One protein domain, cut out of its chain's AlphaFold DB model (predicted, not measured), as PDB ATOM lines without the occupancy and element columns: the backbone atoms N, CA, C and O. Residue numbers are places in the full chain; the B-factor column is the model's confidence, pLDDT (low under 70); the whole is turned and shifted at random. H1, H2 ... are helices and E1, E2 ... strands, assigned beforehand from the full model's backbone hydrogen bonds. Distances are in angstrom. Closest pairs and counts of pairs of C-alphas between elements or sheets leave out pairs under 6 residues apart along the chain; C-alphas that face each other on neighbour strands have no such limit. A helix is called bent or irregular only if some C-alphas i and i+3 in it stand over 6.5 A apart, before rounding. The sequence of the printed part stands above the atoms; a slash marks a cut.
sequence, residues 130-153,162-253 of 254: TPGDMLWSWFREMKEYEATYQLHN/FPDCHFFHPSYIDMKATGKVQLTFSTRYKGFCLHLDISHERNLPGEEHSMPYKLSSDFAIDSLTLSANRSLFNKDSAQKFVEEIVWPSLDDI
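Overview. This is residues 130 to 153 and 162 to 253 of the 254 residues of an uncharacterized protein of Stichopus japonicus (UniProt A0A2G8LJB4). A twisted wall of four antiparallel strands has three helices over one of its faces and the other face bare. The long helix H1 runs slantwise over the strands, and the helical hairpin of H2 and H3 packs beside it over the same face, both its helices about perpendicular to H1. The 116 printed residues hold three named helices and four named strands, in the order H1 E1 E2 E3 E4 H2 H3; the sheet order is E1 - E2 - E3 - E4, and the class is mixed. The whole is compact, with a radius of gyration of the C-alphas of 14.4 A and spans of 48 by 32 by 22 A.

Arrangement. E1, residues 165 to 175, E2, 180 to 189, E3, 192 to 201, and E4, 214 to 217, form a meander, each strand the antiparallel neighbour of the one before. N 171 and O 184, 2.8 A apart, are within hydrogen-bond range between E1 and E2, as are N 185 and O 196, 3.0 A, between E2 and E3, and N 197 and O 216, 2.9 A, between E3 and E4. E1 bends by 51 degrees at residue 169. H1, residues 131 to 152, H2, 224 to 234, and H3, 238 to 251, are on the same face, making two layers, a sheet with helices on one face. H1 has a height over the sheet of 7.8 A; its closest C-alphas to E1 are those of Met 142 and Phe 167, 6.1 A. H2 is over E4, where the C-alphas of Leu 215 and Thr 225 are closest, 5.1 A. H3 runs across the strands, only just, at 62 degrees to E1 on the local plane; its closest C-alphas to E1 are those of His 166 and Val 242, 6.5 A. H2 and H3 touch at a shallow tilt of 23 degrees, opposite ways, closest at the C-alphas of Ser 231 and Phe 241, 6.6 A. H1 touches H3 with residues 138 to 142 alone, closest at the C-alphas of Trp 138 and Ala 238, 5.2 A. H1 and H2 only just touch, with 3 pairs of C-alphas within 8 A, the closest those of Met 134 and Leu 232, 6.3 A. In H2 every O i to N i+4 pair is within hydrogen-bond range; in H1 it is 16 of 18, in H3 8 of 10.

Along the chain. E1, E2 and E3 measure 28.5, 29.5 and 29.8 A from first to last C-alpha, E4 10.4 A. H1 is 33.5 A long, from C-alpha 131 at (224.265, 227.525, 252.175); it is irregular, with C-alphas 132 and 135 7.0 A apart. H2 is 15.0 A long. H3 is 19.0 A long and ends with C-alpha 251 at (217.836, 226.697, 282.527); it is irregular, only just, with C-alphas 244 and 247 6.7 A apart.

Size, cuts and confidence. The C-alphas of Phe 162 and Gly 206, 48.5 A apart, are the two farthest apart. Residues 154 to 161 are not printed, and C-alphas 153 and 162 across the cut are 10.7 A apart. The link from E3 to E4, residues 202 to 213, is long. Mean pLDDT of the printed part is 78.2; 27 residues are under 70, among them 147 to 153 and 203 to 211.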
ATOM      1  N   THR A 130     224.438 224.311 248.541       48.09
ATOM      2  CA  THR A 130     224.285 225.762 248.707       48.09
ATOM      3  C   THR A 130     224.031 226.050 250.192       48.09
ATOM      4  O   THR A 130     223.359 225.252 250.846       48.09
ATOM      5  N   PRO A 131     224.511 227.171 250.769       44.34
ATOM      6  CA  PRO A 131     224.265 227.525 252.175       44.34
ATOM      7  C   PRO A 131     222.784 227.509 252.611       44.34
ATOM      8  O   PRO A 131     222.508 227.445 253.800       44.34
ATOM      9  N   GLY A 132     221.824 227.483 251.678       54.00
ATOM     10  CA  GLY A 132     220.394 227.308 251.957       54.00
ATOM     11  C   GLY A 132     219.951 225.906 252.415       54.00
ATOM     12  O   GLY A 132     218.834 225.783 252.905       54.00
ATOM     13  N   ASP A 133     220.792 224.870 252.311       66.38
ATOM     14  CA  ASP A 133     220.393 223.472 252.573       66.38
ATOM     15  C   ASP A 133     220.708 222.964 253.988       66.38
ATOM     16  O   ASP A 133     220.360 221.837 254.346       66.38
ATOM     17  N   MET A 134     221.305 223.794 254.847       79.25
ATOM     18  CA  MET A 134     221.575 223.403 256.238       79.25
ATOM     19  C   MET A 134     220.293 223.140 257.036       79.25
ATOM     20  O   MET A 134     220.248 222.183 257.806       79.25
ATOM     21  N   LEU A 135     219.223 223.910 256.797       85.88
ATOM     22  CA  LEU A 135     217.915 223.646 257.412       85.88
ATOM     23  C   LEU A 135     217.321 222.314 256.944       85.88
ATOM     24  O   LEU A 135     216.703 221.606 257.732       85.88
ATOM     25  N   TRP A 136     217.555 221.933 255.689       82.88
ATOM     26  CA  TRP A 136     217.145 220.627 255.182       82.88
ATOM     27  C   TRP A 136     217.965 219.484 255.792       82.88
ATOM     28  O   TRP A 136     217.417 218.437 256.141       82.88
ATOM     29  N   SER A 137     219.274 219.686 255.973       84.38
ATOM     30  CA  SER A 137     220.137 218.725 256.668       84.38
ATOM     31  C   SER A 137     219.669 218.496 258.105       84.38
ATOM     32  O   SER A 137     219.543 217.350 258.531       84.38
ATOM     33  N   TRP A 138     219.366 219.574 258.831       90.31
ATOM     34  CA  TRP A 138     218.806 219.501 260.179       90.31
ATOM     35  C   TRP A 138     217.442 218.816 260.187       90.31
ATOM     36  O   TRP A 138     217.225 217.917 260.990       90.31
ATOM     37  N   PHE A 139     216.545 219.148 259.255       89.12
ATOM     38  CA  PHE A 139     215.257 218.465 259.127       89.12
ATOM     39  C   PHE A 139     215.410 216.948 258.956       89.12
ATOM     40  O   PHE A 139     214.699 216.177 259.600       89.12
ATOM     41  N   ARG A 140     216.350 216.508 258.111       85.12
ATOM     42  CA  ARG A 140     216.616 215.083 257.887       85.12
ATOM     43  C   ARG A 140     217.119 214.398 259.155       85.12
ATOM     44  O   ARG A 140     216.579 213.358 259.519       85.12
ATOM     45  N   GLU A 141     218.089 215.006 259.835       86.62
ATOM     46  CA  GLU A 141     218.597 214.531 261.130       86.62
ATOM     47  C   GLU A 141     217.453 214.381 262.146       86.62
ATOM     48  O   GLU A 141     217.300 213.335 262.777       86.62
ATOM     49  N   MET A 142     216.577 215.386 262.241       87.94
ATOM     50  CA  MET A 142     215.420 215.369 263.137       87.94
ATOM     51  C   MET A 142     214.399 214.284 262.767       87.94
ATOM     52  O   MET A 142     213.832 213.655 263.658       87.94
ATOM     53  N   LYS A 143     214.156 214.037 261.473       83.25
ATOM     54  CA  LYS A 143     213.249 212.973 261.007       83.25
ATOM     55  C   LYS A 143     213.803 211.574 261.267       83.25
ATOM     56  O   LYS A 143     213.045 210.684 261.649       83.25
ATOM     57  N   GLU A 144     215.109 211.377 261.109       81.12
ATOM     58  CA  GLU A 144     215.789 210.123 261.461       81.12
ATOM     59  C   GLU A 144     215.757 209.872 262.978       81.12
ATOM     60  O   GLU A 144     215.506 208.745 263.425       81.12
ATOM     61  N   TYR A 145     215.925 210.931 263.776       79.50
ATOM     62  CA  TYR A 145     215.750 210.881 265.225       79.50
ATOM     63  C   TYR A 145     214.306 210.544 265.614       79.50
ATOM     64  O   TYR A 145     214.096 209.620 266.394       79.50
ATOM     65  N   GLU A 146     213.307 211.232 265.049       75.06
ATOM     66  CA  GLU A 146     211.879 210.998 265.317       75.06
ATOM     67  C   GLU A 146     211.487 209.541 265.025       75.06
ATOM     68  O   GLU A 146     210.857 208.892 265.862       75.06
ATOM     69  N   ALA A 147     211.934 208.987 263.894       69.25
ATOM     70  CA  ALA A 147     211.689 207.591 263.540       69.25
ATOM     71  C   ALA A 147     212.313 206.607 264.551       69.25
ATOM     72  O   ALA A 147     211.686 205.615 264.930       69.25
ATOM     73  N   THR A 148     213.530 206.891 265.020       68.62
ATOM     74  CA  THR A 148     214.260 206.054 265.990       68.62
ATOM     75  C   THR A 148     213.670 206.167 267.399       68.62
ATOM     76  O   THR A 148     213.529 205.171 268.112       68.62
ATOM     77  N   TYR A 149     213.263 207.370 267.797       65.31
ATOM     78  CA  TYR A 149     212.674 207.662 269.100       65.31
ATOM     79  C   TYR A 149     211.276 207.043 269.247       65.31
ATOM     80  O   TYR A 149     210.987 206.407 270.262       65.31
ATOM     81  N   GLN A 150     210.435 207.130 268.208       60.62
ATOM     82  CA  GLN A 150     209.126 206.459 268.162       60.62
ATOM     83  C   GLN A 150     209.244 204.923 268.172       60.62
ATOM     84  O   GLN A 150     208.356 204.231 268.670       60.62
ATOM     85  N   LEU A 151     210.343 204.363 267.651       55.12
ATOM     86  CA  LEU A 151     210.604 202.920 267.679       55.12
ATOM     87  C   LEU A 151     210.946 202.392 269.080       55.12
ATOM     88  O   LEU A 151     210.615 201.239 269.380       55.12
ATOM     89  N   HIS A 152     211.607 203.201 269.911       53.62
ATOM     90  CA  HIS A 152     212.137 202.781 271.210       53.62
ATOM     91  C   HIS A 152     211.264 203.164 272.409       53.62
ATOM     92  O   HIS A 152     211.313 202.464 273.420       53.62
ATOM     93  N   ASN A 153     210.413 204.186 272.291       53.50
ATOM     94  CA  ASN A 153     209.518 204.601 273.367       53.50
ATOM     95  C   ASN A 153     208.066 204.182 273.091       53.50
ATOM     96  O   ASN A 153     207.295 204.896 272.453       53.50
ATOM     97  N   PHE A 162     207.192 212.423 281.439       59.50
ATOM     98  CA  PHE A 162     207.548 212.717 280.059       59.50
ATOM     99  C   PHE A 162     209.064 212.978 279.951       59.50
ATOM    100  O   PHE A 162     209.527 214.007 280.446       59.50
ATOM    101  N   PRO A 163     209.846 212.113 279.277       70.62
ATOM    102  CA  PRO A 163     211.290 212.284 279.165       70.62
ATOM    103  C   PRO A 163     211.657 213.491 278.294       70.62
ATOM    104  O   PRO A 163     210.892 213.902 277.407       70.62
ATOM    105  N   ASP A 164     212.858 214.016 278.539       80.69
ATOM    106  CA  ASP A 164     213.512 214.998 277.677       80.69
ATOM    107  C   ASP A 164     213.610 214.448 276.252       80.69
ATOM    108  O   ASP A 164     213.888 213.267 276.029       80.69
ATOM    109  N   CYS A 165     213.350 215.303 275.272       81.94
ATOM    110  CA  CYS A 165     213.299 214.903 273.878       81.94
ATOM    111  C   CYS A 165     213.827 216.029 273.005       81.94
ATOM    112  O   CYS A 165     213.371 217.171 273.091       81.94
ATOM    113  N   HIS A 166     214.777 215.686 272.141       82.56
ATOM    114  CA  HIS A 166     215.467 216.661 271.311       82.56
ATOM    115  C   HIS A 166     214.533 217.261 270.261       82.56
ATOM    116  O   HIS A 166     214.525 218.482 270.110       82.56
ATOM    117  N   PHE A 167     213.708 216.436 269.599       85.75
ATOM    118  CA  PHE A 167     212.871 216.868 268.477       85.75
ATOM    119  C   PHE A 167     211.475 216.237 268.480       85.75
ATOM    120  O   PHE A 167     211.323 215.020 268.583       85.75
ATOM    121  N   PHE A 168     210.463 217.073 268.268       82.62
ATOM    122  CA  PHE A 168     209.075 216.710 268.011       82.62
ATOM    123  C   PHE A 168     208.555 217.439 266.780       82.62
ATOM    124  O   PHE A 168     208.833 218.627 266.602       82.62
ATOM    125  N   HIS A 169     207.747 216.730 265.987       82.69
ATOM    126  CA  HIS A 169     207.024 217.266 264.835       82.69
ATOM    127  C   HIS A 169     207.882 218.161 263.920       82.69
ATOM    128  O   HIS A 169     207.427 219.247 263.552       82.69
ATOM    129  N   PRO A 170     209.113 217.756 263.541       88.62
ATOM    130  CA  PRO A 170     209.893 218.546 262.607       88.62
ATOM    131  C   PRO A 170     209.120 218.673 261.290       88.62
ATOM    132  O   PRO A 170     208.603 217.678 260.762       88.62
ATOM    133  N   SER A 171     209.048 219.890 260.761       87.88
ATOM    134  CA  SER A 171     208.400 220.226 259.495       87.88
ATOM    135  C   SER A 171     209.276 221.187 258.704       87.88
ATOM    136  O   SER A 171     209.833 222.135 259.257       87.88
ATOM    137  N   TYR A 172     209.393 220.931 257.405       87.62
ATOM    138  CA  TYR A 172     210.184 221.735 256.488       87.62
ATOM    139  C   TYR A 172     209.322 222.190 255.316       87.62
ATOM    140  O   TYR A 172     208.656 221.379 254.672       87.62
ATOM    141  N   ILE A 173     209.360 223.489 255.034       84.88
ATOM    142  CA  ILE A 173     208.621 224.122 253.946       84.88
ATOM    143  C   ILE A 173     209.628 224.807 253.022       84.88
ATOM    144  O   ILE A 173     210.411 225.647 253.465       84.88
ATOM    145  N   ASP A 174     209.584 224.468 251.732       81.88
ATOM    146  CA  ASP A 174     210.344 225.137 250.670       81.88
ATOM    147  C   ASP A 174     209.377 225.870 249.734       81.88
ATOM    148  O   ASP A 174     208.734 225.276 248.861       81.88
ATOM    149  N   MET A 175     209.246 227.179 249.942       78.94
ATOM    150  CA  MET A 175     208.410 228.043 249.119       78.94
ATOM    151  C   MET A 175     209.179 228.458 247.865       78.94
ATOM    152  O   MET A 175     209.735 229.554 247.780       78.94
ATOM    153  N   LYS A 176     209.162 227.596 246.842       70.38
ATOM    154  CA  LYS A 176     209.874 227.830 245.570       70.38
ATOM    155  C   LYS A 176     209.562 229.180 244.912       70.38
ATOM    156  O   LYS A 176     210.427 229.739 244.250       70.38
ATOM    157  N   ALA A 177     208.341 229.694 245.085       67.12
ATOM    158  CA  ALA A 177     207.906 230.966 244.505       67.12
ATOM    159  C   ALA A 177     208.594 232.191 245.133       67.12
ATOM    160  O   ALA A 177     208.823 233.179 244.443       67.12
ATOM    161  N   THR A 178     208.927 232.127 246.423       68.75
ATOM    162  CA  THR A 178     209.526 233.238 247.181       68.75
ATOM    163  C   THR A 178     210.994 232.997 247.525       68.75
ATOM    164  O   THR A 178     211.647 233.887 248.057       68.75
ATOM    165  N   GLY A 179     211.515 231.794 247.265       71.50
ATOM    166  CA  GLY A 179     212.854 231.382 247.689       71.50
ATOM    167  C   GLY A 179     212.980 231.199 249.206       71.50
ATOM    168  O   GLY A 179     214.081 230.969 249.702       71.50
ATOM    169  N   LYS A 180     211.876 231.292 249.957       81.62
ATOM    170  CA  LYS A 180     211.880 231.155 251.411       81.62
ATOM    171  C   LYS A 180     211.852 229.684 251.810       81.62
ATOM    172  O   LYS A 180     210.968 228.935 251.400       81.62
ATOM    173  N   VAL A 181     212.782 229.302 252.671       85.50
ATOM    174  CA  VAL A 181     212.801 228.009 253.353       85.50
ATOM    175  C   VAL A 181     212.522 228.203 254.835       85.50
ATOM    176  O   VAL A 181     212.906 229.215 255.428       85.50
ATOM    177  N   GLN A 182     211.834 227.240 255.434       89.31
ATOM    178  CA  GLN A 182     211.433 227.294 256.832       89.31
ATOM    179  C   GLN A 182     211.508 225.902 257.455       89.31
ATOM    180  O   GLN A 182     211.004 224.939 256.884       89.31
ATOM    181  N   LEU A 183     212.133 225.810 258.626       90.56
ATOM    182  CA  LEU A 183     212.195 224.626 259.471       90.56
ATOM    183  C   LEU A 183     211.522 224.949 260.798       90.56
ATOM    184  O   LEU A 183     211.937 225.870 261.495       90.56
ATOM    185  N   THR A 184     210.528 224.154 261.164       92.44
ATOM    186  CA  THR A 184     209.872 224.235 262.469       92.44
ATOM    187  C   THR A 184     210.037 222.918 263.206       92.44
ATOM    188  O   THR A 184     210.000 221.852 262.591       92.44
ATOM    189  N   PHE A 185     210.257 222.977 264.514       92.88
ATOM    190  CA  PHE A 185     210.318 221.801 265.379       92.88
ATOM    191  C   PHE A 185     210.070 222.204 266.829       92.88
ATOM    192  O   PHE A 185     210.174 223.376 267.187       92.88
ATOM    193  N   SER A 186     209.767 221.230 267.682       90.62
ATOM    194  CA  SER A 186     209.682 221.457 269.125       90.62
ATOM    195  C   SER A 186     210.682 220.594 269.881       90.62
ATOM    196  O   SER A 186     211.001 219.487 269.456       90.62
ATOM    197  N   THR A 187     211.159 221.077 271.022       89.69
ATOM    198  CA  THR A 187     212.052 220.340 271.925       89.69
ATOM    199  C   THR A 187     211.501 220.356 273.347       89.69
ATOM    200  O   THR A 187     210.786 221.288 273.721       89.69
ATOM    201  N   ARG A 188     211.794 219.317 274.139       87.56
ATOM    202  CA  ARG A 188     211.371 219.207 275.541       87.56
ATOM    203  C   ARG A 188     212.561 218.979 276.460       87.56
ATOM    204  O   ARG A 188     213.319 218.039 276.239       87.56
ATOM    205  N   TYR A 189     212.648 219.777 277.521       86.62
ATOM    206  CA  TYR A 189     213.688 219.663 278.541       86.62
ATOM    207  C   TYR A 189     213.151 220.017 279.930       86.62
ATOM    208  O   TYR A 189     212.553 221.079 280.107       86.62
ATOM    209  N   LYS A 190     213.328 219.131 280.918       83.06
ATOM    210  CA  LYS A 190     212.886 219.298 282.319       83.06
ATOM    211  C   LYS A 190     211.426 219.760 282.455       83.06
ATOM    212  O   LYS A 190     211.100 220.585 283.309       83.06
ATOM    213  N   GLY A 191     210.548 219.247 281.593       76.50
ATOM    214  CA  GLY A 191     209.120 219.589 281.564       76.50
ATOM    215  C   GLY A 191     208.754 220.855 280.777       76.50
ATOM    216  O   GLY A 191     207.567 221.108 280.580       76.50
ATOM    217  N   PHE A 192     209.723 221.621 280.266       80.12
ATOM    218  CA  PHE A 192     209.466 222.736 279.350       80.12
ATOM    219  C   PHE A 192     209.393 222.244 277.912       80.12
ATOM    220  O   PHE A 192     210.216 221.433 277.498       80.12
ATOM    221  N   CYS A 193     208.425 222.749 277.150       85.12
ATOM    222  CA  CYS A 193     208.331 222.545 275.709       85.12
ATOM    223  C   CYS A 193     208.622 223.876 275.016       85.12
ATOM    224  O   CYS A 193     207.987 224.879 275.337       85.12
ATOM    225  N   LEU A 194     209.567 223.875 274.083       87.25
ATOM    226  CA  LEU A 194     209.918 225.039 273.284       87.25
ATOM    227  C   LEU A 194     209.648 224.729 271.818       87.25
ATOM    228  O   LEU A 194     210.218 223.776 271.284       87.25
ATOM    229  N   HIS A 195     208.812 225.537 271.172       90.44
ATOM    230  CA  HIS A 195     208.704 225.548 269.720       90.44
ATOM    231  C   HIS A 195     209.735 226.506 269.120       90.44
ATOM    232  O   HIS A 195     209.952 227.605 269.637       90.44
ATOM    233  N   LEU A 196     210.370 226.067 268.037       90.75
ATOM    234  CA  LEU A 196     211.382 226.799 267.291       90.75
ATOM    235  C   LEU A 196     210.984 226.853 265.821       90.75
ATOM    236  O   LEU A 196     210.671 225.830 265.212       90.75
ATOM    237  N   ASP A 197     211.060 228.051 265.255       91.62
ATOM    238  CA  ASP A 197     210.850 228.336 263.842       91.62
ATOM    239  C   ASP A 197     212.079 229.063 263.303       91.62
ATOM    240  O   ASP A 197     212.440 230.142 263.777       91.62
ATOM    241  N   ILE A 198     212.745 228.444 262.333       90.19
ATOM    242  CA  ILE A 198     213.924 228.982 261.670       90.19
ATOM    243  C   ILE A 198     213.601 229.167 260.194       90.19
ATOM    244  O   ILE A 198     213.322 228.206 259.481       90.19
ATOM    245  N   SER A 199     213.705 230.401 259.709       88.44
ATOM    246  CA  SER A 199     213.455 230.741 258.312       88.44
ATOM    247  C   SER A 199     214.645 231.427 257.657       88.44
ATOM    248  O   SER A 199     215.436 232.121 258.299       88.44
ATOM    249  N   HIS A 200     214.774 231.223 256.351       85.56
ATOM    250  CA  HIS A 200     215.809 231.829 255.528       85.56
ATOM    251  C   HIS A 200     215.273 232.115 254.129       85.56
ATOM    252  O   HIS A 200     214.540 231.314 253.555       85.56
ATOM    253  N   GLU A 201     215.637 233.268 253.583       81.06
ATOM    254  CA  GLU A 201     215.324 233.649 252.209       81.06
ATOM    255  C   GLU A 201     216.557 233.344 251.357       81.06
ATOM    256  O   GLU A 201     217.619 233.932 251.565       81.06
ATOM    257  N   ARG A 202     216.433 232.375 250.440       72.19
ATOM    258  CA  ARG A 202     217.493 232.055 249.482       72.19
ATOM    259  C   ARG A 202     217.648 233.234 248.528       72.19
ATOM    260  O   ARG A 202     216.663 233.732 247.985       72.19
ATOM    261  N   ASN A 203     218.892 233.624 248.285       62.16
ATOM    262  CA  ASN A 203     219.209 234.637 247.290       62.16
ATOM    263  C   ASN A 203     218.692 234.226 245.912       62.16
ATOM    264  O   ASN A 203     218.847 233.074 245.491       62.16
ATOM    265  N   LEU A 204     218.144 235.196 245.185       57.94
ATOM    266  CA  LEU A 204     217.879 235.027 243.764       57.94
ATOM    267  C   LEU A 204     219.216 234.897 243.005       57.94
ATOM    268  O   LEU A 204     220.242 235.421 243.456       57.94
ATOM    269  N   PRO A 205     219.243 234.207 241.850       51.94
ATOM    270  CA  PRO A 205     220.464 234.061 241.065       51.94
ATOM    271  C   PRO A 205     221.056 235.438 240.719       51.94
ATOM    272  O   PRO A 205     220.446 236.197 239.967       51.94
ATOM    273  N   GLY A 206     222.239 235.755 241.262       49.72
ATOM    274  CA  GLY A 206     222.941 237.029 241.037       49.72
ATOM    275  C   GLY A 206     223.208 237.882 242.283       49.72
ATOM    276  O   GLY A 206     223.906 238.885 242.166       49.72
ATOM    277  N   GLU A 207     222.714 237.498 243.464       52.78
ATOM    278  CA  GLU A 207     222.998 238.201 244.726       52.78
ATOM    279  C   GLU A 207     224.083 237.484 245.555       52.78
ATOM    280  O   GLU A 207     223.930 236.326 245.949       52.78
ATOM    281  N   GLU A 208     225.188 238.178 245.849       47.88
ATOM    282  CA  GLU A 208     226.386 237.610 246.502       47.88
ATOM    283  C   GLU A 208     226.331 237.566 248.047       47.88
ATOM    284  O   GLU A 208     227.302 237.170 248.693       47.88
ATOM    285  N   HIS A 209     225.222 237.956 248.685       53.09
ATOM    286  CA  HIS A 209     225.150 238.073 250.150       53.09
ATOM    287  C   HIS A 209     224.138 237.112 250.764       53.09
ATOM    288  O   HIS A 209     222.944 237.360 250.671       53.09
ATOM    289  N   SER A 210     224.582 236.028 251.406       57.44
ATOM    290  CA  SER A 210     223.677 235.126 252.130       57.44
ATOM    291  C   SER A 210     222.987 235.872 253.279       57.44
ATOM    292  O   SER A 210     223.659 236.299 254.222       57.44
ATOM    293  N   MET A 211     221.663 236.017 253.215       66.00
ATOM    294  CA  MET A 211     220.868 236.570 254.317       66.00
ATOM    295  C   MET A 211     221.035 235.709 255.586       66.00
ATOM    296  O   MET A 211     221.050 234.480 255.490       66.00
ATOM    297  N   PRO A 212     221.150 236.297 256.790       78.44
ATOM    298  CA  PRO A 212     221.173 235.518 258.024       78.44
ATOM    299  C   PRO A 212     219.839 234.786 258.236       78.44
ATOM    300  O   PRO A 212     218.780 235.243 257.801       78.44
ATOM    301  N   TYR A 213     219.884 233.656 258.937       81.50
ATOM    302  CA  TYR A 213     218.692 232.944 259.387       81.50
ATOM    303  C   TYR A 213     217.925 233.795 260.398       81.50
ATOM    304  O   TYR A 213     218.512 234.418 261.289       81.50
ATOM    305  N   LYS A 214     216.599 233.793 260.290       86.31
ATOM    306  CA  LYS A 214     215.703 234.359 261.298       86.31
ATOM    307  C   LYS A 214     215.192 233.219 262.157       86.31
ATOM    308  O   LYS A 214     214.675 232.247 261.616       86.31
ATOM    309  N   LEU A 215     215.334 233.350 263.469       86.44
ATOM    310  CA  LEU A 215     214.802 232.397 264.429       86.44
ATOM    311  C   LEU A 215     213.737 233.083 265.278       86.44
ATOM    312  O   LEU A 215     213.938 234.203 265.751       86.44
ATOM    313  N   SER A 216     212.627 232.391 265.480       86.75
ATOM    314  CA  SER A 216     211.601 232.724 266.459       86.75
ATOM    315  C   SER A 216     211.300 231.516 267.335       86.75
ATOM    316  O   SER A 216     211.379 230.371 266.894       86.75
ATOM    317  N   SER A 217     210.943 231.787 268.582       85.88
ATOM    318  CA  SER A 217     210.511 230.788 269.548       85.88
ATOM    319  C   SER A 217     209.391 231.333 270.414       85.88
ATOM    320  O   SER A 217     209.271 232.547 270.583       85.88
ATOM    321  N   ASP A 218     208.610 230.432 271.008       81.94
ATOM    322  CA  ASP A 218     207.517 230.803 271.922       81.94
ATOM    323  C   ASP A 218     208.018 231.569 273.160       81.94
ATOM    324  O   ASP A 218     207.279 232.345 273.765       81.94
ATOM    325  N   PHE A 219     209.293 231.387 273.516       75.62
ATOM    326  CA  PHE A 219     210.000 232.193 274.506       75.62
ATOM    327  C   PHE A 219     210.936 233.175 273.799       75.62
ATOM    328  O   PHE A 219     211.729 232.772 272.949       75.62
ATOM    329  N   ALA A 220     210.879 234.459 274.157       67.00
ATOM    330  CA  ALA A 220     211.811 235.456 273.640       67.00
ATOM    331  C   ALA A 220     213.194 235.252 274.281       67.00
ATOM    332  O   ALA A 220     213.423 235.656 275.418       67.00
ATOM    333  N   ILE A 221     214.099 234.586 273.559       70.38
ATOM    334  CA  ILE A 221     215.488 234.368 273.977       70.38
ATOM    335  C   ILE A 221     216.385 235.165 273.026       70.38
ATOM    336  O   ILE A 221     216.702 234.718 271.922       70.38
ATOM    337  N   ASP A 222     216.791 236.362 273.453       64.94
ATOM    338  CA  ASP A 222     217.479 237.357 272.613       64.94
ATOM    339  C   ASP A 222     218.801 236.851 271.995       64.94
ATOM    340  O   ASP A 222     219.230 237.321 270.940       64.94
ATOM    341  N   SER A 223     219.452 235.865 272.622       72.50
ATOM    342  CA  SER A 223     220.719 235.275 272.169       72.50
ATOM    343  C   SER A 223     220.556 234.115 271.177       72.50
ATOM    344  O   SER A 223     221.531 233.725 270.525       72.50
ATOM    345  N   LEU A 224     219.349 233.555 271.032       80.25
ATOM    346  CA  LEU A 224     219.148 232.288 270.326       80.25
ATOM    347  C   LEU A 224     219.332 232.435 268.812       80.25
ATOM    348  O   LEU A 224     219.927 231.571 268.174       80.25
ATOM    349  N   THR A 225     218.910 233.565 268.239       82.06
ATOM    350  CA  THR A 225     219.053 233.848 266.803       82.06
ATOM    351  C   THR A 225     220.516 233.962 266.382       82.06
ATOM    352  O   THR A 225     220.907 233.411 265.351       82.06
ATOM    353  N   LEU A 226     221.356 234.636 267.176       82.06
ATOM    354  CA  LEU A 226     222.791 234.758 266.894       82.06
ATOM    355  C   LEU A 226     223.479 233.387 266.972       82.06
ATOM    356  O   LEU A 226     224.256 233.024 266.087       82.06
ATOM    357  N   SER A 227     223.164 232.618 268.014       83.88
ATOM    358  CA  SER A 227     223.725 231.284 268.235       83.88
ATOM    359  C   SER A 227     223.281 230.289 267.160       83.88
ATOM    360  O   SER A 227     224.116 229.552 266.643       83.88
ATOM    361  N   ALA A 228     222.015 230.331 266.734       82.25
ATOM    362  CA  ALA A 228     221.502 229.509 265.640       82.25
ATOM    363  C   ALA A 228     222.189 229.826 264.310       82.25
ATOM    364  O   ALA A 228     222.620 228.912 263.612       82.25
ATOM    365  N   ASN A 229     222.375 231.114 263.991       83.19
ATOM    366  CA  ASN A 229     223.158 231.515 262.823       83.19
ATOM    367  C   ASN A 229     224.572 230.932 262.892       83.19
ATOM    368  O   ASN A 229     225.027 230.316 261.933       83.19
ATOM    369  N   ARG A 230     225.257 231.069 264.034       84.25
ATOM    370  CA  ARG A 230     226.611 230.533 264.213       84.25
ATOM    371  C   ARG A 230     226.666 229.016 264.015       84.25
ATOM    372  O   ARG A 230     227.551 228.552 263.303       84.25
ATOM    373  N   SER A 231     225.738 228.263 264.601       85.19
ATOM    374  CA  SER A 231     225.675 226.803 264.454       85.19
ATOM    375  C   SER A 231     225.393 226.371 263.016       85.19
ATOM    376  O   SER A 231     226.060 225.472 262.505       85.19
ATOM    377  N   LEU A 232     224.477 227.056 262.324       82.38
ATOM    378  CA  LEU A 232     224.163 226.783 260.920       82.38
ATOM    379  C   LEU A 232     225.347 227.117 259.994       82.38
ATOM    380  O   LEU A 232     225.678 226.317 259.120       82.38
ATOM    381  N   PHE A 233     226.049 228.233 260.225       79.38
ATOM    382  CA  PHE A 233     227.265 228.586 259.478       79.38
ATOM    383  C   PHE A 233     228.433 227.626 259.753       79.38
ATOM    384  O   PHE A 233     229.183 227.293 258.835       79.38
ATOM    385  N   ASN A 234     228.574 227.150 260.994       81.44
ATOM    386  CA  ASN A 234     229.606 226.187 261.388       81.44
ATOM    387  C   ASN A 234     229.276 224.737 261.013       81.44
ATOM    388  O   ASN A 234     230.130 223.867 261.176       81.44
ATOM    389  N   LYS A 235     228.070 224.481 260.497       79.88
ATOM    390  CA  LYS A 235     227.561 223.142 260.178       79.88
ATOM    391  C   LYS A 235     227.520 222.199 261.383       79.88
ATOM    392  O   LYS A 235     227.783 221.006 261.246       79.88
ATOM    393  N   ASP A 236     227.195 222.738 262.555       84.75
ATOM    394  CA  ASP A 236     226.884 221.916 263.723       84.75
ATOM    395  C   ASP A 236     225.629 221.065 263.451       84.75
ATOM    396  O   ASP A 236     224.794 221.424 262.615       84.75
ATOM    397  N   SER A 237     225.490 219.933 264.146       87.75
ATOM    398  CA  SER A 237     224.282 219.108 264.065       87.75
ATOM    399  C   SER A 237     223.102 219.784 264.768       87.75
ATOM    400  O   SER A 237     223.288 220.588 265.692       87.75
ATOM    401  N   ALA A 238     221.883 219.439 264.354       88.12
ATOM    402  CA  ALA A 238     220.673 219.928 265.006       88.12
ATOM    403  C   ALA A 238     220.651 219.523 266.484       88.12
ATOM    404  O   ALA A 238     220.247 220.308 267.343       88.12
ATOM    405  N   GLN A 239     221.119 218.308 266.786       89.19
ATOM    406  CA  GLN A 239     221.117 217.781 268.149       89.19
ATOM    407  C   GLN A 239     222.047 218.592 269.042       89.19
ATOM    408  O   GLN A 239     221.654 219.005 270.129       89.19
ATOM    409  N   LYS A 240     223.246 218.904 268.544       89.38
ATOM    410  CA  LYS A 240     224.228 219.707 269.266       89.38
ATOM    411  C   LYS A 240     223.715 221.119 269.539       89.38
ATOM    412  O   LYS A 240     223.899 221.633 270.635       89.38
ATOM    413  N   PHE A 241     223.029 221.735 268.574       90.12
ATOM    414  CA  PHE A 241     222.383 223.031 268.789       90.12
ATOM    415  C   PHE A 241     221.349 222.968 269.927       90.12
ATOM    416  O   PHE A 241     221.320 223.845 270.791       90.12
ATOM    417  N   VAL A 242     220.527 221.919 269.973       89.69
ATOM    418  CA  VAL A 242     219.535 221.754 271.043       89.69
ATOM    419  C   VAL A 242     220.199 221.532 272.409       89.69
ATOM    420  O   VAL A 242     219.862 222.234 273.362       89.69
ATOM    421  N   GLU A 243     221.165 220.620 272.497       88.75
ATOM    422  CA  GLU A 243     221.827 220.247 273.755       88.75
ATOM    423  C   GLU A 243     222.726 221.353 274.323       88.75
ATOM    424  O   GLU A 243     222.743 221.574 275.533       88.75
ATOM    425  N   GLU A 244     223.487 222.045 273.472       88.12
ATOM    426  CA  GLU A 244     224.518 222.993 273.917       88.12
ATOM    427  C   GLU A 244     224.030 224.446 273.967       88.12
ATOM    428  O   GLU A 244     224.671 225.280 274.607       88.12
ATOM    429  N   ILE A 245     222.925 224.779 273.290       87.06
ATOM    430  CA  ILE A 245     222.436 226.163 273.191       87.06
ATOM    431  C   ILE A 245     221.005 226.277 273.710       87.06
ATOM    432  O   ILE A 245     220.746 227.085 274.602       87.06
ATOM    433  N   VAL A 246     220.072 225.482 273.182       87.12
ATOM    434  CA  VAL A 246     218.645 225.645 273.501       87.12
ATOM    435  C   VAL A 246     218.331 225.238 274.937       87.12
ATOM    436  O   VAL A 246     217.757 226.029 275.680       87.12
ATOM    437  N   TRP A 247     218.710 224.029 275.348       89.44
ATOM    438  CA  TRP A 247     218.419 223.534 276.694       89.44
ATOM    439  C   TRP A 247     219.100 224.346 277.803       89.44
ATOM    440  O   TRP A 247     218.409 224.694 278.760       89.44
ATOM    441  N   PRO A 248     220.381 224.752 277.679       86.88
ATOM    442  CA  PRO A 248     220.997 225.659 278.645       86.88
ATOM    443  C   PRO A 248     220.278 227.009 278.733       86.88
ATOM    444  O   PRO A 248     220.087 227.527 279.828       86.88
ATOM    445  N   SER A 249     219.788 227.542 277.607       81.94
ATOM    446  CA  SER A 249     219.022 228.798 277.612       81.94
ATOM    447  C   SER A 249     217.677 228.676 278.343       81.94
ATOM    448  O   SER A 249     217.160 229.678 278.823       81.94
ATOM    449  N   LEU A 250     217.097 227.472 278.439       79.12
ATOM    450  CA  LEU A 250     215.892 227.217 279.240       79.12
ATOM    451  C   LEU A 250     216.198 227.139 280.744       79.12
ATOM    452  O   LEU A 250     215.341 227.497 281.551       79.12
ATOM    453  N   ASP A 251     217.399 226.694 281.125       78.12
ATOM    454  CA  ASP A 251     217.836 226.697 282.527       78.12
ATOM    455  C   ASP A 251     218.017 228.133 283.059       78.12
ATOM    456  O   ASP A 251     217.695 228.380 284.221       78.12
ATOM    457  N   ASP A 252     218.434 229.082 282.212       67.12
ATOM    458  CA  ASP A 252     218.623 230.505 282.561       67.12
ATOM    459  C   ASP A 252     217.307 231.303 282.720       67.12
ATOM    460  O   ASP A 252     217.319 232.432 283.206       67.12
ATOM    461  N   ILE A 253     216.162 230.739 282.312       63.69
ATOM    462  CA  ILE A 253     214.828 231.360 282.468       63.69
ATOM    463  C   ILE A 253     214.260 231.129 283.891       63.69
ATOM    464  O   ILE A 253     213.235 231.715 284.249       63.69
TER     465      ILE A 253